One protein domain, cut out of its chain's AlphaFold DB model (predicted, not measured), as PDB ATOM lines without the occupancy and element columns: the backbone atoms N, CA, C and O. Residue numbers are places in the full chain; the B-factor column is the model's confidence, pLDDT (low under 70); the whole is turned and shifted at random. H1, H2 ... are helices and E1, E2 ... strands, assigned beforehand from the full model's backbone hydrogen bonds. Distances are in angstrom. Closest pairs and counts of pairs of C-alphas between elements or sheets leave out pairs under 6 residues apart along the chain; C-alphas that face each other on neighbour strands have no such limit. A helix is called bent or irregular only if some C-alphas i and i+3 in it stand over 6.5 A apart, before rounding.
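This is residues 62 to 205 of the 213 residues of an uncharacterized protein of Stylophora pistillata (UniProt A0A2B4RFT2). A strongly twisted, curled sheet of four strands, E1 to E4, stands between a thin tail and a V of two long helices, H3 and H4, that meet near their far ends; the arms of the V open toward the sheet. Residues 62 to 71, with the short helix H1, stick out as the tail, and H2 makes a corner with H3. The printed part has 144 residues, with named elements in the order H1 E1 E2 E3 E4 H2 H3 H4; the sheet, order E1 E2 E3 E4, is antiparallel, and the class is mixed, helices and strands. The whole is loose, with a radius of gyration of the C-alphas of 19.4 A, and elongated, spanning 71 by 41 by 31 A.

H1, residues 62 to 66, is not on the sheet. E1, residues 74 to 82, and E2, residues 96 to 109, form a hairpin, with N 77 and O 100 2.9 A apart, within hydrogen-bond range. E2 bends by 89 degrees at residue 105. E2 and E3, residues 113 to 120, form a hairpin with N 101 and O 119 at 2.8 A. E3 and E4, residues 129 to 135, form another, with N 116 and O 132 at 2.8 A. The four make a meander, each strand the antiparallel neighbour of the one before. H2, residues 137 to 145, and H3, residues 150 to 175, touch only at the corner, about perpendicular at 85 degrees; their closest C-alphas, of Ile 143 and Val 150, are 6.5 A apart. H3 and H4, residues 181 to 200, are close but not clearly touching, at a shallow tilt of 25 degrees, opposite ways; their closest C-alphas, of Leu 175 and Leu 181, are 5.6 A apart. H4 is only just not on the sheet, with 4 pairs of C-alphas within 10 A. Residues 203 to 204 pair, parallel, with residues 131 to 132 of E4. In H1, H2 and H3 every O i to N i+4 pair is within hydrogen-bond range; in H4 10 of 16 are.

H1 begins at C-alpha 62 (-54.280, -1.389, -94.921). E1 is 23.7 A long, E2 27.5 A, E3 20.7 A and E4 20.0 A. H2 spans 12.3 A. H3 is 37.4 A long and ends at C-alpha 175 (-35.664, 61.086, -81.143). H4, 23.7 A, is irregular, with C-alphas 183 and 186 8.1 A apart, and ends at C-alpha 200 (-48.306, 43.232, -88.431).

The two C-alphas farthest apart, of Val 62 and Glu 178, are 71.4 A apart. The printed part has no cut. The link from E1 to E2, residues 83 to 95, is long. The mean pLDDT of the printed part is 74.8; residues 68 to 73, 110 to 112 and 179 to 205 are under 70.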
ATOM      1  N   VAL A  62     -53.640  -2.209 -95.962       80.31
ATOM      2  CA  VAL A  62     -54.280  -1.389 -94.921       80.31
ATOM      3  C   VAL A  62     -53.244  -0.631 -94.088       80.31
ATOM      4  O   VAL A  62     -53.404   0.566 -93.867       80.31
ATOM      5  N   GLU A  63     -52.154  -1.280 -93.668       80.69
ATOM      6  CA  GLU A  63     -51.051  -0.595 -92.975       80.69
ATOM      7  C   GLU A  63     -50.404   0.463 -93.873       80.69
ATOM      8  O   GLU A  63     -50.207   1.590 -93.428       80.69
ATOM      9  N   MET A  64     -50.152   0.144 -95.147       82.19
ATOM     10  CA  MET A  64     -49.598   1.076 -96.135       82.19
ATOM     11  C   MET A  64     -50.487   2.312 -96.345       82.19
ATOM     12  O   MET A  64     -49.968   3.423 -96.427       82.19
ATOM     13  N   LEU A  65     -51.813   2.146 -96.390       79.19
ATOM     14  CA  LEU A  65     -52.762   3.264 -96.458       79.19
ATOM     15  C   LEU A  65     -52.759   4.090 -95.160       79.19
ATOM     16  O   LEU A  65     -52.761   5.318 -95.214       79.19
ATOM     17  N   ASN A  66     -52.668   3.432 -94.001       75.62
ATOM     18  CA  ASN A  66     -52.630   4.083 -92.687       75.62
ATOM     19  C   ASN A  66     -51.296   4.791 -92.368       75.62
ATOM     20  O   ASN A  66     -51.259   5.623 -91.460       75.62
ATOM     21  N   LEU A  67     -50.206   4.520 -93.104       76.50
ATOM     22  CA  LEU A  67     -48.973   5.321 -93.025       76.50
ATOM     23  C   LEU A  67     -49.191   6.771 -93.496       76.50
ATOM     24  O   LEU A  67     -48.472   7.679 -93.075       76.50
ATOM     25  N   GLY A  68     -50.175   7.000 -94.370       63.00
ATOM     26  CA  GLY A  68     -50.518   8.323 -94.871       63.00
ATOM     27  C   GLY A  68     -51.308   9.142 -93.851       63.00
ATOM     28  O   GLY A  68     -52.520   8.984 -93.723       63.00
ATOM     29  N   LYS A  69     -50.663  10.112 -93.190       63.47
ATOM     30  CA  LYS A  69     -51.406  11.205 -92.539       63.47
ATOM     31  C   LYS A  69     -52.033  12.100 -93.605       63.47
ATOM     32  O   LYS A  69     -51.364  12.973 -94.156       63.47
ATOM     33  N   VAL A  70     -53.327  11.926 -93.851       60.72
ATOM     34  CA  VAL A  70     -54.114  12.887 -94.630       60.72
ATOM     35  C   VAL A  70     -54.225  14.188 -93.824       60.72
ATOM     36  O   VAL A  70     -54.796  14.215 -92.731       60.72
ATOM     37  N   ILE A  71     -53.637  15.266 -94.346       59.59
ATOM     38  CA  ILE A  71     -53.612  16.587 -93.704       59.59
ATOM     39  C   ILE A  71     -54.918  17.316 -94.051       59.59
ATOM     40  O   ILE A  71     -54.987  18.055 -95.027       59.59
ATOM     41  N   HIS A  72     -55.964  17.093 -93.256       56.16
ATOM     42  CA  HIS A  72     -57.297  17.676 -93.476       56.16
ATOM     43  C   HIS A  72     -57.430  19.141 -93.005       56.16
ATOM     44  O   HIS A  72     -58.414  19.815 -93.316       56.16
ATOM     45  N   ASP A  73     -56.452  19.635 -92.240       66.62
ATOM     46  CA  ASP A  73     -56.614  20.822 -91.385       66.62
ATOM     47  C   ASP A  73     -56.276  22.152 -92.083       66.62
ATOM     48  O   ASP A  73     -56.407  23.229 -91.488       66.62
ATOM     49  N   ARG A  74     -55.801  22.094 -93.335       72.31
ATOM     50  CA  ARG A  74     -55.312  23.257 -94.089       72.31
ATOM     51  C   ARG A  74     -55.859  23.280 -95.512       72.31
ATOM     52  O   ARG A  74     -55.873  22.246 -96.171       72.31
ATOM     53  N   SER A  75     -56.273  24.455 -95.989       80.69
ATOM     54  CA  SER A  75     -56.435  24.705 -97.428       80.69
ATOM     55  C   SER A  75     -55.121  25.223 -97.998       80.69
ATOM     56  O   SER A  75     -54.358  25.874 -97.284       80.69
ATOM     57  N   THR A  76     -54.851  24.943 -99.269       84.31
ATOM     58  CA  THR A  76     -53.693  25.500 -99.971       84.31
ATOM     59  C   THR A  76     -54.191  26.473-101.029       84.31
ATOM     60  O   THR A  76     -54.815  26.061-102.006       84.31
ATOM     61  N   ASP A  77     -53.927  27.760-100.820       83.62
ATOM     62  CA  ASP A  77     -54.403  28.853-101.666       83.62
ATOM     63  C   ASP A  77     -53.186  29.460-102.413       83.62
ATOM     64  O   ASP A  77     -52.201  29.862-101.781       83.62
ATOM     65  N   ILE A  78     -53.243  29.553-103.752       84.19
ATOM     66  CA  ILE A  78     -52.266  30.316-104.557       84.19
ATOM     67  C   ILE A  78     -52.674  31.787-104.577       84.19
ATOM     68  O   ILE A  78     -53.846  32.134-104.725       84.19
ATOM     69  N   ILE A  79     -51.686  32.654-104.392       83.50
ATOM     70  CA  ILE A  79     -51.887  33.999-103.877       83.50
ATOM     71  C   ILE A  79     -50.957  34.979-104.614       83.50
ATOM     72  O   ILE A  79     -49.738  34.826-104.604       83.50
ATOM     73  N   GLN A  80     -51.530  36.003-105.258       82.19
ATOM     74  CA  GLN A  80     -50.793  36.975-106.087       82.19
ATOM     75  C   GLN A  80     -50.374  38.210-105.284       82.19
ATOM     76  O   GLN A  80     -51.224  38.980-104.843       82.19
ATOM     77  N   LEU A  81     -49.069  38.426-105.112       80.75
ATOM     78  CA  LEU A  81     -48.518  39.402-104.176       80.75
ATOM     79  C   LEU A  81     -48.018  40.698-104.813       80.75
ATOM     80  O   LEU A  81     -46.939  40.750-105.397       80.75
ATOM     81  N   TYR A  82     -48.755  41.774-104.586       81.06
ATOM     82  CA  TYR A  82     -48.346  43.147-104.822       81.06
ATOM     83  C   TYR A  82     -47.595  43.733-103.620       81.06
ATOM     84  O   TYR A  82     -47.897  43.453-102.454       81.06
ATOM     85  N   THR A  83     -46.632  44.605-103.907       80.50
ATOM     86  CA  THR A  83     -45.906  45.400-102.908       80.50
ATOM     87  C   THR A  83     -46.085  46.891-103.196       80.50
ATOM     88  O   THR A  83     -46.296  47.284-104.343       80.50
ATOM     89  N   PHE A  84     -46.044  47.726-102.155       81.75
ATOM     90  CA  PHE A  84     -46.127  49.185-102.278       81.75
ATOM     91  C   PHE A  84     -44.802  49.811-101.837       81.75
ATOM     92  O   PHE A  84     -44.394  49.642-100.686       81.75
ATOM     93  N   ASP A  85     -44.138  50.526-102.745       83.25
ATOM     94  CA  ASP A  85     -42.945  51.313-102.437       83.25
ATOM     95  C   ASP A  85     -43.366  52.726-102.016       83.25
ATOM     96  O   ASP A  85     -43.949  53.483-102.792       83.25
ATOM     97  N   VAL A  86     -43.055  53.085-100.771       83.38
ATOM     98  CA  VAL A  86     -43.384  54.395-100.191       83.38
ATOM     99  C   VAL A  86     -42.501  55.509-100.756       83.38
ATOM    100  O   VAL A  86     -42.936  56.654-100.793       83.38
ATOM    101  N   ASN A  87     -41.286  55.196-101.215       85.62
ATOM    102  CA  ASN A  87     -40.364  56.186-101.778       85.62
ATOM    103  C   ASN A  87     -40.781  56.583-103.199       85.62
ATOM    104  O   ASN A  87     -40.669  57.744-103.576       85.62
ATOM    105  N   GLN A  88     -41.287  55.617-103.971       87.50
ATOM    106  CA  GLN A  88     -41.799  55.827-105.330       87.50
ATOM    107  C   GLN A  88     -43.312  56.110-105.370       87.50
ATOM    108  O   GLN A  88     -43.851  56.397-106.436       87.50
ATOM    109  N   ILE A  89     -44.000  56.001-104.224       87.62
ATOM    110  CA  ILE A  89     -45.461  56.118-104.061       87.62
ATOM    111  C   ILE A  89     -46.206  55.234-105.085       87.62
ATOM    112  O   ILE A  89     -47.211  55.622-105.683       87.62
ATOM    113  N   SER A  90     -45.698  54.021-105.317       89.69
ATOM    114  CA  SER A  90     -46.131  53.163-106.421       89.69
ATOM    115  C   SER A  90     -46.315  51.703-106.008       89.69
ATOM    116  O   SER A  90     -45.715  51.204-105.055       89.69
ATOM    117  N   TRP A  91     -47.199  51.014-106.727       86.69
ATOM    118  CA  TRP A  91     -47.427  49.578-106.586       86.69
ATOM    119  C   TRP A  91     -46.542  48.794-107.555       86.69
ATOM    120  O   TRP A  91     -46.280  49.253-108.670       86.69
ATOM    121  N   SER A  92     -46.128  47.587-107.165       84.31
ATOM    122  CA  SER A  92     -45.447  46.665-108.073       84.31
ATOM    123  C   SER A  92     -46.323  46.374-109.295       84.31
ATOM    124  O   SER A  92     -47.513  46.082-109.171       84.31
ATOM    125  N   ARG A  93     -45.734  46.463-110.494       85.12
ATOM    126  CA  ARG A  93     -46.459  46.227-111.756       85.12
ATOM    127  C   ARG A  93     -46.918  44.775-111.883       85.12
ATOM    128  O   ARG A  93     -48.049  44.519-112.278       85.12
ATOM    129  N   ASN A  94     -46.042  43.853-111.493       85.06
ATOM    130  CA  ASN A  94     -46.293  42.418-111.521       85.06
ATOM    131  C   ASN A  94     -46.488  41.915-110.079       85.06
ATOM    132  O   ASN A  94     -45.734  42.343-109.192       85.06
ATOM    133  N   PRO A  95     -47.467  41.030-109.821       83.06
ATOM    134  CA  PRO A  95     -47.549  40.306-108.563       83.06
ATOM    135  C   PRO A  95     -46.503  39.182-108.504       83.06
ATOM    136  O   PRO A  95     -46.116  38.627-109.530       83.06
ATOM    137  N   GLN A  96     -46.086  38.807-107.297       83.00
ATOM    138  CA  GLN A  96     -45.358  37.563-107.041       83.00
ATOM    139  C   GLN A  96     -46.341  36.478-106.594       83.00
ATOM    140  O   GLN A  96     -47.014  36.645-105.585       83.00
ATOM    141  N   GLU A  97     -46.423  35.352-107.291       86.31
ATOM    142  CA  GLU A  97     -47.256  34.236-106.833       86.31
ATOM    143  C   GLU A  97     -46.556  33.443-105.722       86.31
ATOM    144  O   GLU A  97     -45.376  33.102-105.826       86.31
ATOM    145  N   VAL A  98     -47.282  33.197-104.629       83.12
ATOM    146  CA  VAL A  98     -46.849  32.388-103.481       83.12
ATOM    147  C   VAL A  98     -47.981  31.452-103.083       83.12
ATOM    148  O   VAL A  98     -49.156  31.806-103.148       83.12
ATOM    149  N   GLU A  99     -47.608  30.251-102.669       87.31
ATOM    150  CA  GLU A  99     -48.510  29.202-102.215       87.31
ATOM    151  C   GLU A  99     -48.561  29.209-100.682       87.31
ATOM    152  O   GLU A  99     -47.534  29.049-100.015       87.31
ATOM    153  N   PHE A 100     -49.751  29.395-100.103       84.06
ATOM    154  CA  PHE A 100     -49.942  29.353 -98.654       84.06
ATOM    155  C   PHE A 100     -50.857  28.199 -98.251       84.06
ATOM    156  O   PHE A 100     -52.019  28.153 -98.638       84.06
ATOM    157  N   ALA A 101     -50.354  27.328 -97.376       87.50
ATOM    158  CA  ALA A 101     -51.170  26.426 -96.578       87.50
ATOM    159  C   ALA A 101     -51.747  27.202 -95.380       87.50
ATOM    160  O   ALA A 101     -51.001  27.606 -94.479       87.50
ATOM    161  N   ILE A 102     -53.058  27.429 -95.383       85.31
ATOM    162  CA  ILE A 102     -53.819  28.241 -94.426       85.31
ATOM    163  C   ILE A 102     -54.601  27.308 -93.493       85.31
ATOM    164  O   ILE A 102     -55.271  26.389 -93.956       85.31
ATOM    165  N   GLU A 103     -54.530  27.529 -92.179       85.75
ATOM    166  CA  GLU A 103     -55.342  26.790 -91.197       85.75
ATOM    167  C   GLU A 103     -56.841  27.062 -91.410       85.75
ATOM    168  O   GLU A 103     -57.236  28.211 -91.612       85.75
ATOM    169  N   ARG A 104     -57.686  26.020 -91.339       84.44
ATOM    170  CA  ARG A 104     -59.151  26.161 -91.492       84.44
ATOM    171  C   ARG A 104     -59.790  27.068 -90.442       84.44
ATOM    172  O   ARG A 104     -60.719  27.810 -90.756       84.44
ATOM    173  N   GLU A 105     -59.320  26.999 -89.200       85.06
ATOM    174  CA  GLU A 105     -59.886  27.775 -88.098       85.06
ATOM    175  C   GLU A 105     -59.212  29.151 -87.967       85.06
ATOM    176  O   GLU A 105     -57.978  29.252 -87.988       85.06
ATOM    177  N   PRO A 106     -59.985  30.240 -87.799       81.94
ATOM    178  CA  PRO A 106     -59.414  31.536 -87.482       81.94
ATOM    179  C   PRO A 106     -58.912  31.527 -86.033       81.94
ATOM    180  O   PRO A 106     -59.681  31.303 -85.104       81.94
ATOM    181  N   PHE A 107     -57.635  31.852 -85.815       78.19
ATOM    182  CA  PHE A 107     -57.083  31.994 -84.460       78.19
ATOM    183  C   PHE A 107     -57.506  33.304 -83.774       78.19
ATOM    184  O   PHE A 107     -57.198  33.524 -82.606       78.19
ATOM    185  N   GLY A 108     -58.188  34.190 -84.504       74.12
ATOM    186  CA  GLY A 108     -58.806  35.393 -83.969       74.12
ATOM    187  C   GLY A 108     -59.852  35.965 -84.922       74.12
ATOM    188  O   GLY A 108     -59.719  35.886 -86.145       74.12
ATOM    189  N   ILE A 109     -60.888  36.573 -84.354       72.50
ATOM    190  CA  ILE A 109     -61.895  37.346 -85.083       72.50
ATOM    191  C   ILE A 109     -61.760  38.786 -84.590       72.50
ATOM    192  O   ILE A 109     -62.016  39.072 -83.424       72.50
ATOM    193  N   GLY A 110     -61.284  39.680 -85.457       67.19
ATOM    194  CA  GLY A 110     -61.292  41.114 -85.178       67.19
ATOM    195  C   GLY A 110     -62.636  41.734 -85.558       67.19
ATOM    196  O   GLY A 110     -63.449  41.101 -86.226       67.19
ATOM    197  N   GLY A 111     -62.837  43.012 -85.225       65.38
ATOM    198  CA  GLY A 111     -64.061  43.740 -85.591       65.38
ATOM    199  C   GLY A 111     -64.315  43.883 -87.102       65.38
ATOM    200  O   GLY A 111     -65.420  44.251 -87.481       65.38
ATOM    201  N   PHE A 112     -63.327  43.584 -87.961       67.75
ATOM    202  CA  PHE A 112     -63.476  43.648 -89.423       67.75
ATOM    203  C   PHE A 112     -62.994  42.382 -90.174       67.75
ATOM    204  O   PHE A 112     -63.710  41.936 -91.075       67.75
ATOM    205  N   PRO A 113     -61.835  41.757 -89.849       76.75
ATOM    206  CA  PRO A 113     -61.406  40.517 -90.500       76.75
ATOM    207  C   PRO A 113     -61.402  39.291 -89.568       76.75
ATOM    208  O   PRO A 113     -61.071  39.380 -88.381       76.75
ATOM    209  N   ARG A 114     -61.633  38.111 -90.152       80.00
ATOM    210  CA  ARG A 114     -61.192  36.825 -89.590       80.00
ATOM    211  C   ARG A 114     -59.706  36.630 -89.877       80.00
ATOM    212  O   ARG A 114     -59.226  36.970 -90.960       80.00
ATOM    213  N   VAL A 115     -58.980  36.092 -88.904       80.75
ATOM    214  CA  VAL A 115     -57.518  36.032 -88.910       80.75
ATOM    215  C   VAL A 115     -57.066  34.576 -88.789       80.75
ATOM    216  O   VAL A 115     -57.295  33.928 -87.771       80.75
ATOM    217  N   PHE A 116     -56.423  34.063 -89.833       82.06
ATOM    218  CA  PHE A 116     -55.988  32.671 -89.981       82.06
ATOM    219  C   PHE A 116     -54.461  32.592 -89.936       82.06
ATOM    220  O   PHE A 116     -53.780  33.517 -90.392       82.06
ATOM    221  N   LYS A 117     -53.895  31.502 -89.405       84.69
ATOM    222  CA  LYS A 117     -52.448  31.263 -89.531       84.69
ATOM    223  C   LYS A 117     -52.171  30.636 -90.891       84.69
ATOM    224  O   LYS A 117     -52.986  29.871 -91.403       84.69
ATOM    225  N   ALA A 118     -51.009  30.936 -91.452       83.62
ATOM    226  CA  ALA A 118     -50.559  30.357 -92.703       83.62
ATOM    227  C   ALA A 118     -49.063  30.019 -92.667       83.62
ATOM    228  O   ALA A 118     -48.269  30.621 -91.937       83.62
ATOM    229  N   SER A 119     -48.677  29.058 -93.494       84.31
ATOM    230  CA  SER A 119     -47.294  28.693 -93.799       84.31
ATOM    231  C   SER A 119     -47.141  28.575 -95.309       84.31
ATOM    232  O   SER A 119     -48.065  28.114 -95.969       84.31
ATOM    233  N   SER A 120     -45.990  28.955 -95.847       84.25
ATOM    234  CA  SER A 120     -45.677  28.829 -97.273       84.25
ATOM    235  C   SER A 120     -44.554  27.816 -97.466       84.25
ATOM    236  O   SER A 120     -43.702  27.673 -96.595       84.25
ATOM    237  N   THR A 121     -44.508  27.158 -98.618       84.50
ATOM    238  CA  THR A 121     -43.364  26.354 -99.094       84.50
ATOM    239  C   THR A 121     -42.498  27.131-100.090       84.50
ATOM    240  O   THR A 121     -41.322  26.816-100.267       84.50
ATOM    241  N   THR A 122     -43.039  28.193-100.700       80.69
ATOM    242  CA  THR A 122     -42.374  28.985-101.742       80.69
ATOM    243  C   THR A 122     -41.015  29.560-101.279       80.69
ATOM    244  O   THR A 122     -40.883  30.038-100.139       80.69
ATOM    245  N   PRO A 123     -39.973  29.550-102.139       82.69
ATOM    246  CA  PRO A 123     -38.672  30.151-101.841       82.69
ATOM    247  C   PRO A 123     -38.781  31.610-101.377       82.69
ATOM    248  O   PRO A 123     -39.497  32.416-101.962       82.69
ATOM    249  N   GLY A 124     -38.079  31.949-100.292       79.69
ATOM    250  CA  GLY A 124     -38.154  33.267 -99.646       79.69
ATOM    251  C   GLY A 124     -39.293  33.442 -98.629       79.69
ATOM    252  O   GLY A 124     -39.249  34.397 -97.858       79.69
ATOM    253  N   PHE A 125     -40.262  32.519 -98.567       77.62
ATOM    254  CA  PHE A 125     -41.424  32.596 -97.665       77.62
ATOM    255  C   PHE A 125     -41.496  31.447 -96.641       77.62
ATOM    256  O   PHE A 125     -42.208  31.559 -95.642       77.62
ATOM    257  N   HIS A 126     -40.731  30.370 -96.845       74.50
ATOM    258  CA  HIS A 126     -40.819  29.119 -96.076       74.50
ATOM    259  C   HIS A 126     -40.386  29.188 -94.602       74.50
ATOM    260  O   HIS A 126     -40.895  28.431 -93.782       74.50
ATOM    261  N   ASN A 127     -39.508  30.123 -94.227       72.88
ATOM    262  CA  ASN A 127     -39.023  30.256 -92.842       72.88
ATOM    263  C   ASN A 127     -39.881  31.185 -91.962       72.88
ATOM    264  O   ASN A 127     -39.514  31.482 -90.827       72.88
ATOM    265  N   CYS A 128     -41.013  31.678 -92.473       72.75
ATOM    266  CA  CYS A 128     -41.874  32.629 -91.769       72.75
ATOM    267  C   CYS A 128     -43.238  32.013 -91.427       72.75
ATOM    268  O   CYS A 128     -43.842  31.300 -92.226       72.75
ATOM    269  N   LYS A 129     -43.754  32.336 -90.234       76.62
ATOM    270  CA  LYS A 129     -45.169  32.122 -89.893       76.62
ATOM    271  C   LYS A 129     -45.965  33.311 -90.410       76.62
ATOM    272  O   LYS A 129     -45.690  34.436 -89.999       76.62
ATOM    273  N   TRP A 130     -46.951  33.052 -91.252       80.81
ATOM    274  CA  TRP A 130     -47.764  34.063 -91.916       80.81
ATOM    275  C   TRP A 130     -49.145  34.167 -91.279       80.81
ATOM    276  O   TRP A 130     -49.591  33.272 -90.556       80.81
ATOM    277  N   VAL A 131     -49.813  35.289 -91.522       79.81
ATOM    278  CA  VAL A 131     -51.177  35.544 -91.065       79.81
ATOM    279  C   VAL A 131     -51.995  36.018 -92.253       79.81
ATOM    280  O   VAL A 131     -51.645  37.018 -92.881       79.81
ATOM    281  N   VAL A 132     -53.084  35.306 -92.537       79.19
ATOM    282  CA  VAL A 132     -54.051  35.635 -93.585       79.19
ATOM    283  C   VAL A 132     -55.269  36.308 -92.959       79.19
ATOM    284  O   VAL A 132     -55.852  35.782 -92.012       79.19
ATOM    285  N   LYS A 133     -55.663  37.476 -93.473       81.19
ATOM    286  CA  LYS A 133     -56.823  38.245 -92.987       81.19
ATOM    287  C   LYS A 133     -57.923  38.312 -94.052       81.19
ATOM    288  O   LYS A 133     -57.815  39.129 -94.961       81.19
ATOM    289  N   LYS A 134     -58.985  37.508 -93.897       82.62
ATOM    290  CA  LYS A 134     -60.182  37.521 -94.767       82.62
ATOM    291  C   LYS A 134     -61.238  38.455 -94.153       82.62
ATOM    292  O   LYS A 134     -61.515  38.348 -92.958       82.62
ATOM    293  N   TYR A 135     -61.814  39.377 -94.927       82.25
ATOM    294  CA  TYR A 135     -62.902  40.246 -94.443       82.25
ATOM    295  C   TYR A 135     -64.161  39.438 -94.093       82.25
ATOM    296  O   TYR A 135     -64.421  38.394 -94.688       82.25
ATOM    297  N   LEU A 136     -64.944  39.920 -93.124       83.06
ATOM    298  CA  LEU A 136     -66.315  39.447 -92.902       83.06
ATOM    299  C   LEU A 136     -67.229  39.943 -94.034       83.06
ATOM    300  O   LEU A 136     -67.020  41.051 -94.526       83.06
ATOM    301  N   GLN A 137     -68.261  39.174 -94.401       84.38
ATOM    302  CA  GLN A 137     -69.170  39.545 -95.500       84.38
ATOM    303  C   GLN A 137     -69.805  40.927 -95.280       84.38
ATOM    304  O   GLN A 137     -69.659  41.791 -96.131       84.38
ATOM    305  N   ALA A 138     -70.307  41.205 -94.072       83.69
ATOM    306  CA  ALA A 138     -70.830  42.524 -93.703       83.69
ATOM    307  C   ALA A 138     -69.838  43.691 -93.926       83.69
ATOM    308  O   ALA A 138     -70.249  44.833 -94.094       83.69
ATOM    309  N   VAL A 139     -68.522  43.446 -93.922       82.56
ATOM    310  CA  VAL A 139     -67.514  44.473 -94.245       82.56
ATOM    311  C   VAL A 139     -67.338  44.624 -95.754       82.56
ATOM    312  O   VAL A 139     -67.153  45.744 -96.219       82.56
ATOM    313  N   VAL A 140     -67.439  43.534 -96.519       84.44
ATOM    314  CA  VAL A 140     -67.485  43.573 -97.991       84.44
ATOM    315  C   VAL A 140     -68.706  44.373 -98.452       84.44
ATOM    316  O   VAL A 140     -68.540  45.333 -99.198       84.44
ATOM    317  N   ASP A 141     -69.885  44.081 -97.899       87.12
ATOM    318  CA  ASP A 141     -71.139  44.781 -98.210       87.12
ATOM    319  C   ASP A 141     -71.025  46.297 -97.928       87.12
ATOM    320  O   ASP A 141     -71.434  47.134 -98.732       87.12
ATOM    321  N   ASN A 142     -70.381  46.674 -96.814       88.38
ATOM    322  CA  ASN A 142     -70.100  48.075 -96.476       88.38
ATOM    323  C   ASN A 142     -69.082  48.744 -97.425       88.38
ATOM    324  O   ASN A 142     -69.200  49.935 -97.712       88.38
ATOM    325  N   ILE A 143     -68.077  48.012 -97.923       84.62
ATOM    326  CA  ILE A 143     -67.114  48.527 -98.915       84.62
ATOM    327  C   ILE A 143     -67.822  48.793-100.255       84.62
ATOM    328  O   ILE A 143     -67.615  49.849-100.863       84.62
ATOM    329  N   GLU A 144     -68.699  47.878-100.671       89.81
ATOM    330  CA  GLU A 144     -69.510  47.997-101.886       89.81
ATOM    331  C   GLU A 144     -70.536  49.137-101.784       89.81
ATOM    332  O   GLU A 144     -70.679  49.918-102.728       89.81
ATOM    333  N   ALA A 145     -71.161  49.339-100.616       91.12
ATOM    334  CA  ALA A 145     -72.047  50.479-100.351       91.12
ATOM    335  C   ALA A 145     -71.342  51.845-100.513       91.12
ATOM    336  O   ALA A 145     -71.948  52.818-100.966       91.12
ATOM    337  N   VAL A 146     -70.037  51.915-100.220       90.44
ATOM    338  CA  VAL A 146     -69.183  53.104-100.431       90.44
ATOM    339  C   VAL A 146     -68.667  53.197-101.888       90.44
ATOM    340  O   VAL A 146     -67.859  54.067-102.219       90.44
ATOM    341  N   LYS A 147     -69.159  52.337-102.792       91.25
ATOM    342  CA  LYS A 147     -68.791  52.254-104.220       91.25
ATOM    343  C   LYS A 147     -67.293  52.035-104.456       91.25
ATOM    344  O   LYS A 147     -66.734  52.529-105.434       91.25
ATOM    345  N   GLN A 148     -66.627  51.313-103.554       87.38
ATOM    346  CA  GLN A 148     -65.229  50.908-103.714       87.38
ATOM    347  C   GLN A 148     -65.155  49.405-103.958       87.38
ATOM    348  O   GLN A 148     -65.967  48.648-103.438       87.38
ATOM    349  N   THR A 149     -64.155  48.954-104.712       88.31
ATOM    350  CA  THR A 149     -63.849  47.518-104.748       88.31
ATOM    351  C   THR A 149     -63.052  47.122-103.506       88.31
ATOM    352  O   THR A 149     -62.278  47.919-102.962       88.31
ATOM    353  N   VAL A 150     -63.177  45.863-103.080       82.44
ATOM    354  CA  VAL A 150     -62.372  45.308-101.977       82.44
ATOM    355  C   VAL A 150     -60.869  45.453-102.256       82.44
ATOM    356  O   VAL A 150     -60.098  45.732-101.339       82.44
ATOM    357  N   GLU A 151     -60.442  45.364-103.521       82.50
ATOM    358  CA  GLU A 151     -59.057  45.621-103.930       82.50
ATOM    359  C   GLU A 151     -58.638  47.081-103.679       82.50
ATOM    360  O   GLU A 151     -57.618  47.325-103.035       82.50
ATOM    361  N   GLN A 152     -59.428  48.060-104.139       85.19
ATOM    362  CA  GLN A 152     -59.149  49.486-103.923       85.19
ATOM    363  C   GLN A 152     -59.100  49.830-102.431       85.19
ATOM    364  O   GLN A 152     -58.201  50.552-101.994       85.19
ATOM    365  N   HIS A 153     -60.039  49.297-101.647       84.69
ATOM    366  CA  HIS A 153     -60.064  49.475-100.200       84.69
ATOM    367  C   HIS A 153     -58.809  48.876 -99.543       84.69
ATOM    368  O   HIS A 153     -58.104  49.568 -98.808       84.69
ATOM    369  N   THR A 154     -58.465  47.627 -99.874       82.75
ATOM    370  CA  THR A 154     -57.274  46.942 -99.341       82.75
ATOM    371  C   THR A 154     -55.991  47.692 -99.702       82.75
ATOM    372  O   THR A 154     -55.134  47.894 -98.841       82.75
ATOM    373  N   LYS A 155     -55.872  48.195-100.941       83.81
ATOM    374  CA  LYS A 155     -54.742  49.032-101.370       83.81
ATOM    375  C   LYS A 155     -54.618  50.300-100.514       83.81
ATOM    376  O   LYS A 155     -53.529  50.570-100.011       83.81
ATOM    377  N   LYS A 156     -55.714  51.022-100.253       86.19
ATOM    378  CA  LYS A 156     -55.708  52.204 -99.364       86.19
ATOM    379  C   LYS A 156     -55.282  51.858 -97.932       86.19
ATOM    380  O   LYS A 156     -54.444  52.555 -97.363       86.19
ATOM    381  N   VAL A 157     -55.801  50.765 -97.366       82.94
ATOM    382  CA  VAL A 157     -55.432  50.290 -96.017       82.94
ATOM    383  C   VAL A 157     -53.936  49.963 -95.936       82.94
ATOM    384  O   VAL A 157     -53.262  50.377 -94.992       82.94
ATOM    385  N   VAL A 158     -53.386  49.284 -96.947       81.12
ATOM    386  CA  VAL A 158     -51.947  48.988 -97.040       81.12
ATOM    387  C   VAL A 158     -51.110  50.262 -97.153       81.12
ATOM    388  O   VAL A 158     -50.115  50.393 -96.441       81.12
ATOM    389  N   GLN A 159     -51.505  51.211 -98.007       83.06
ATOM    390  CA  GLN A 159     -50.808  52.491 -98.174       83.06
ATOM    391  C   GLN A 159     -50.768  53.281 -96.861       83.06
ATOM    392  O   GLN A 159     -49.697  53.718 -96.441       83.06
ATOM    393  N   MET A 160     -51.905  53.387 -96.167       84.31
ATOM    394  CA  MET A 160     -52.005  54.042 -94.861       84.31
ATOM    395  C   MET A 160     -51.121  53.354 -93.809       84.31
ATOM    396  O   MET A 160     -50.388  54.022 -93.081       84.31
ATOM    397  N   GLN A 161     -51.115  52.018 -93.768       79.31
ATOM    398  CA  GLN A 161     -50.264  51.251 -92.855       79.31
ATOM    399  C   GLN A 161     -48.765  51.430 -93.151       79.31
ATOM    400  O   GLN A 161     -47.957  51.486 -92.220       79.31
ATOM    401  N   MET A 162     -48.381  51.516 -94.426       79.31
ATOM    402  CA  MET A 162     -47.000  51.768 -94.840       79.31
ATOM    403  C   MET A 162     -46.553  53.201 -94.529       79.31
ATOM    404  O   MET A 162     -45.432  53.398 -94.056       79.31
ATOM    405  N   LEU A 163     -47.434  54.187 -94.720       81.69
ATOM    406  CA  LEU A 163     -47.191  55.577 -94.336       81.69
ATOM    407  C   LEU A 163     -47.004  55.708 -92.818       81.69
ATOM    408  O   LEU A 163     -46.029  56.315 -92.383       81.69
ATOM    409  N   ALA A 164     -47.861  55.070 -92.015       79.88
ATOM    410  CA  ALA A 164     -47.725  55.044 -90.559       79.88
ATOM    411  C   ALA A 164     -46.384  54.433 -90.105       79.88
ATOM    412  O   ALA A 164     -45.723  54.998 -89.234       79.88
ATOM    413  N   LYS A 165     -45.927  53.337 -90.737       78.25
ATOM    414  CA  LYS A 165     -44.591  52.759 -90.475       78.25
ATOM    415  C   LYS A 165     -43.455  53.731 -90.831       78.25
ATOM    416  O   LYS A 165     -42.490  53.819 -90.080       78.25
ATOM    417  N   ASN A 166     -43.565  54.477 -91.935       82.88
ATOM    418  CA  ASN A 166     -42.567  55.482 -92.328       82.88
ATOM    419  C   ASN A 166     -42.522  56.658 -91.329       82.88
ATOM    420  O   ASN A 166     -41.447  57.027 -90.867       82.88
ATOM    421  N   ILE A 167     -43.682  57.184 -90.922       82.50
ATOM    422  CA  ILE A 167     -43.782  58.242 -89.903       82.50
ATOM    423  C   ILE A 167     -43.168  57.781 -88.573       82.50
ATOM    424  O   ILE A 167     -42.351  58.501 -88.006       82.50
ATOM    425  N   ALA A 168     -43.489  56.566 -88.110       81.00
ATOM    426  CA  ALA A 168     -42.920  56.008 -86.882       81.00
ATOM    427  C   ALA A 168     -41.388  55.852 -86.959       81.00
ATOM    428  O   ALA A 168     -40.689  56.225 -86.021       81.00
ATOM    429  N   ALA A 169     -40.857  55.370 -88.089       80.38
ATOM    430  CA  ALA A 169     -39.413  55.247 -88.298       80.38
ATOM    431  C   ALA A 169     -38.705  56.615 -88.339       80.38
ATOM    432  O   ALA A 169     -37.632  56.770 -87.763       80.38
ATOM    433  N   LYS A 170     -39.311  57.631 -88.972       83.62
ATOM    434  CA  LYS A 170     -38.791  59.008 -88.947       83.62
ATOM    435  C   LYS A 170     -38.775  59.578 -87.531       83.62
ATOM    436  O   LYS A 170     -37.749  60.095 -87.114       83.62
ATOM    437  N   LEU A 171     -39.867  59.420 -86.781       82.62
ATOM    438  CA  LEU A 171     -39.956  59.870 -85.390       82.62
ATOM    439  C   LEU A 171     -38.872  59.224 -84.512       82.62
ATOM    440  O   LEU A 171     -38.209  59.921 -83.752       82.62
ATOM    441  N   GLN A 172     -38.640  57.916 -84.658       79.06
ATOM    442  CA  GLN A 172     -37.561  57.211 -83.954       79.06
ATOM    443  C   GLN A 172     -36.171  57.743 -84.323       79.06
ATOM    444  O   GLN A 172     -35.335  57.910 -83.439       79.06
ATOM    445  N   ASN A 173     -35.934  58.053 -85.600       82.69
ATOM    446  CA  ASN A 173     -34.659  58.605 -86.054       82.69
ATOM    447  C   ASN A 173     -34.400  60.027 -85.533       82.69
ATOM    448  O   ASN A 173     -33.253  60.337 -85.237       82.69
ATOM    449  N   GLU A 174     -35.417  60.888 -85.414       82.19
ATOM    450  CA  GLU A 174     -35.235  62.224 -84.820       82.19
ATOM    451  C   GLU A 174     -35.037  62.142 -83.296       82.19
ATOM    452  O   GLU A 174     -34.079  62.708 -82.773       82.19
ATOM    453  N   LEU A 175     -35.832  61.325 -82.588       78.69
ATOM    454  CA  LEU A 175     -35.664  61.086 -81.143       78.69
ATOM    455  C   LEU A 175     -34.286  60.506 -80.777       78.69
ATOM    456  O   LEU A 175     -33.798  60.739 -79.672       78.69
ATOM    457  N   ALA A 176     -33.659  59.764 -81.694       77.06
ATOM    458  CA  ALA A 176     -32.303  59.243 -81.537       77.06
ATOM    459  C   ALA A 176     -31.197  60.290 -81.773       77.06
ATOM    460  O   ALA A 176     -30.068  60.072 -81.340       77.06
ATOM    461  N   LYS A 177     -31.487  61.412 -82.448       79.38
ATOM    462  CA  LYS A 177     -30.541  62.533 -82.624       79.38
ATOM    463  C   LYS A 177     -30.604  63.530 -81.473       79.38
ATOM    464  O   LYS A 177     -29.587  64.117 -81.127       79.38
ATOM    465  N   GLU A 178     -31.793  63.741 -80.914       73.06
ATOM    466  CA  GLU A 178     -32.048  64.728 -79.853       73.06
ATOM    467  C   GLU A 178     -31.787  64.182 -78.434       73.06
ATOM    468  O   GLU A 178     -32.054  64.873 -77.455       73.06
ATOM    469  N   ASP A 179     -31.331  62.928 -78.308       65.62
ATOM    470  CA  ASP A 179     -31.164  62.161 -77.052       65.62
ATOM    471  C   ASP A 179     -32.444  62.064 -76.176       65.62
ATOM    472  O   ASP A 179     -32.466  61.531 -75.063       65.62
ATOM    473  N   ALA A 180     -33.583  62.498 -76.729       61.28
ATOM    474  CA  ALA A 180     -34.909  62.489 -76.116       61.28
ATOM    475  C   ALA A 180     -35.502  61.073 -75.947       61.28
ATOM    476  O   ALA A 180     -36.572  60.903 -75.354       61.28
ATOM    477  N   LEU A 181     -34.793  60.038 -76.418       60.47
ATOM    478  CA  LEU A 181     -35.081  58.629 -76.145       60.47
ATOM    479  C   LEU A 181     -35.222  58.326 -74.647       60.47
ATOM    480  O   LEU A 181     -36.033  57.476 -74.291       60.47
ATOM    481  N   VAL A 182     -34.508  59.031 -73.765       62.50
ATOM    482  CA  VAL A 182     -34.623  58.837 -72.306       62.50
ATOM    483  C   VAL A 182     -35.980  59.318 -71.760       62.50
ATOM    484  O   VAL A 182     -36.498  58.740 -70.810       62.50
ATOM    485  N   LEU A 183     -36.593  60.332 -72.382       60.50
ATOM    486  CA  LEU A 183     -37.877  60.913 -71.956       60.50
ATOM    487  C   LEU A 183     -39.104  60.195 -72.541       60.50
ATOM    488  O   LEU A 183     -40.153  60.161 -71.900       60.50
ATOM    489  N   TYR A 184     -38.993  59.624 -73.746       60.44
ATOM    490  CA  TYR A 184     -40.140  59.056 -74.479       60.44
ATOM    491  C   TYR A 184     -39.975  57.582 -74.901       60.44
ATOM    492  O   TYR A 184     -40.933  56.961 -75.374       60.44
ATOM    493  N   GLY A 185     -38.778  57.006 -74.759       56.94
ATOM    494  CA  GLY A 185     -38.396  55.740 -75.390       56.94
ATOM    495  C   GLY A 185     -39.127  54.505 -74.869       56.94
ATOM    496  O   GLY A 185     -39.529  53.665 -75.673       56.94
ATOM    497  N   GLU A 186     -39.350  54.374 -73.558       56.97
ATOM    498  CA  GLU A 186     -40.074  53.216 -73.008       56.97
ATOM    499  C   GLU A 186     -41.532  53.184 -73.492       56.97
ATOM    500  O   GLU A 186     -42.004  52.170 -74.015       56.97
ATOM    501  N   THR A 187     -42.218  54.327 -73.418       56.16
ATOM    502  CA  THR A 187     -43.620  54.493 -73.828       56.16
ATOM    503  C   THR A 187     -43.816  54.216 -75.323       56.16
ATOM    504  O   THR A 187     -44.742  53.498 -75.711       56.16
ATOM    505  N   LEU A 188     -42.917  54.727 -76.174       55.34
ATOM    506  CA  LEU A 188     -42.988  54.542 -77.628       55.34
ATOM    507  C   LEU A 188     -42.626  53.116 -78.071       55.34
ATOM    508  O   LEU A 188     -43.281  52.572 -78.963       55.34
ATOM    509  N   ASN A 189     -41.637  52.474 -77.440       52.75
ATOM    510  CA  ASN A 189     -41.246  51.100 -77.777       52.75
ATOM    511  C   ASN A 189     -42.315  50.065 -77.380       52.75
ATOM    512  O   ASN A 189     -42.518  49.076 -78.095       52.75
ATOM    513  N   MET A 190     -43.025  50.299 -76.271       46.16
ATOM    514  CA  MET A 190     -44.115  49.437 -75.797       46.16
ATOM    515  C   MET A 190     -45.349  49.498 -76.709       46.16
ATOM    516  O   MET A 190     -45.853  48.453 -77.125       46.16
ATOM    517  N   LEU A 191     -45.815  50.704 -77.058       47.25
ATOM    518  CA  LEU A 191     -47.038  50.903 -77.851       47.25
ATOM    519  C   LEU A 191     -46.816  50.765 -79.367       47.25
ATOM    520  O   LEU A 191     -47.629  50.146 -80.055       47.25
ATOM    521  N   GLY A 192     -45.732  51.338 -79.899       43.72
ATOM    522  CA  GLY A 192     -45.535  51.500 -81.343       43.72
ATOM    523  C   GLY A 192     -44.863  50.321 -82.050       43.72
ATOM    524  O   GLY A 192     -45.160  50.072 -83.216       43.72
ATOM    525  N   LEU A 193     -43.979  49.584 -81.365       42.41
ATOM    526  CA  LEU A 193     -43.196  48.498 -81.973       42.41
ATOM    527  C   LEU A 193     -43.673  47.104 -81.556       42.41
ATOM    528  O   LEU A 193     -44.057  46.328 -82.425       42.41
ATOM    529  N   ARG A 194     -43.702  46.748 -80.265       38.16
ATOM    530  CA  ARG A 194     -43.899  45.332 -79.875       38.16
ATOM    531  C   ARG A 194     -45.263  44.743 -80.246       38.16
ATOM    532  O   ARG A 194     -45.308  43.600 -80.705       38.16
ATOM    533  N   LEU A 195     -46.363  45.492 -80.118       38.41
ATOM    534  CA  LEU A 195     -47.673  45.033 -80.610       38.41
ATOM    535  C   LEU A 195     -47.712  44.978 -82.149       38.41
ATOM    536  O   LEU A 195     -48.161  43.984 -82.725       38.41
ATOM    537  N   TYR A 196     -47.218  46.019 -82.823       43.53
ATOM    538  CA  TYR A 196     -47.289  46.124 -84.282       43.53
ATOM    539  C   TYR A 196     -46.349  45.155 -85.005       43.53
ATOM    540  O   TYR A 196     -46.763  44.547 -85.983       43.53
ATOM    541  N   GLU A 197     -45.122  44.925 -84.551       37.81
ATOM    542  CA  GLU A 197     -44.238  43.933 -85.169       37.81
ATOM    543  C   GLU A 197     -44.782  42.512 -84.999       37.81
ATOM    544  O   GLU A 197     -44.866  41.759 -85.974       37.81
ATOM    545  N   THR A 198     -45.249  42.166 -83.795       37.34
ATOM    546  CA  THR A 198     -45.773  40.823 -83.492       37.34
ATOM    547  C   THR A 198     -47.032  40.483 -84.302       37.34
ATOM    548  O   THR A 198     -47.184  39.344 -84.753       37.34
ATOM    549  N   ILE A 199     -47.916  41.466 -84.527       38.94
ATOM    550  CA  ILE A 199     -49.218  41.285 -85.200       38.94
ATOM    551  C   ILE A 199     -49.160  41.645 -86.703       38.94
ATOM    552  O   ILE A 199     -49.923  41.092 -87.498       38.94
ATOM    553  N   MET A 200     -48.267  42.553 -87.120       40.56
ATOM    554  CA  MET A 200     -48.306  43.232 -88.431       40.56
ATOM    555  C   MET A 200     -47.014  43.109 -89.268       40.56
ATOM    556  O   MET A 200     -46.962  43.671 -90.365       40.56
ATOM    557  N   ASN A 201     -45.987  42.365 -88.829       37.72
ATOM    558  CA  ASN A 201     -44.902  41.912 -89.727       37.72
ATOM    559  C   ASN A 201     -45.211  40.568 -90.421       37.72
ATOM    560  O   ASN A 201     -44.478  40.161 -91.314       37.72
ATOM    561  N   LYS A 202     -46.324  39.910 -90.067       40.41
ATOM    562  CA  LYS A 202     -46.820  38.657 -90.682       40.41
ATOM    563  C   LYS A 202     -47.966  38.880 -91.670       40.41
ATOM    564  O   LYS A 202     -48.778  37.991 -91.908       40.41
ATOM    565  N   LEU A 203     -48.101  40.113 -92.142       40.84
ATOM    566  CA  LEU A 203     -49.295  40.602 -92.805       40.84
ATOM    567  C   LEU A 203     -49.368  40.101 -94.254       40.84
ATOM    568  O   LEU A 203     -48.609  40.553 -95.103       40.84
ATOM    569  N   SER A 204     -50.325  39.207 -94.501       39.59
ATOM    570  CA  SER A 204     -50.711  38.672 -95.811       39.59
ATOM    571  C   SER A 204     -52.233  38.863 -95.942       39.59
ATOM    572  O   SER A 204     -53.000  38.384 -95.110       39.59
ATOM    573  N   PHE A 205     -52.712  39.611 -96.941       45.91
ATOM    574  CA  PHE A 205     -54.135  39.995 -97.059       45.91
ATOM    575  C   PHE A 205     -54.935  39.127 -98.047       45.91
ATOM    576  O   PHE A 205     -55.532  39.665 -98.976       45.91
TER     577      PHE A 205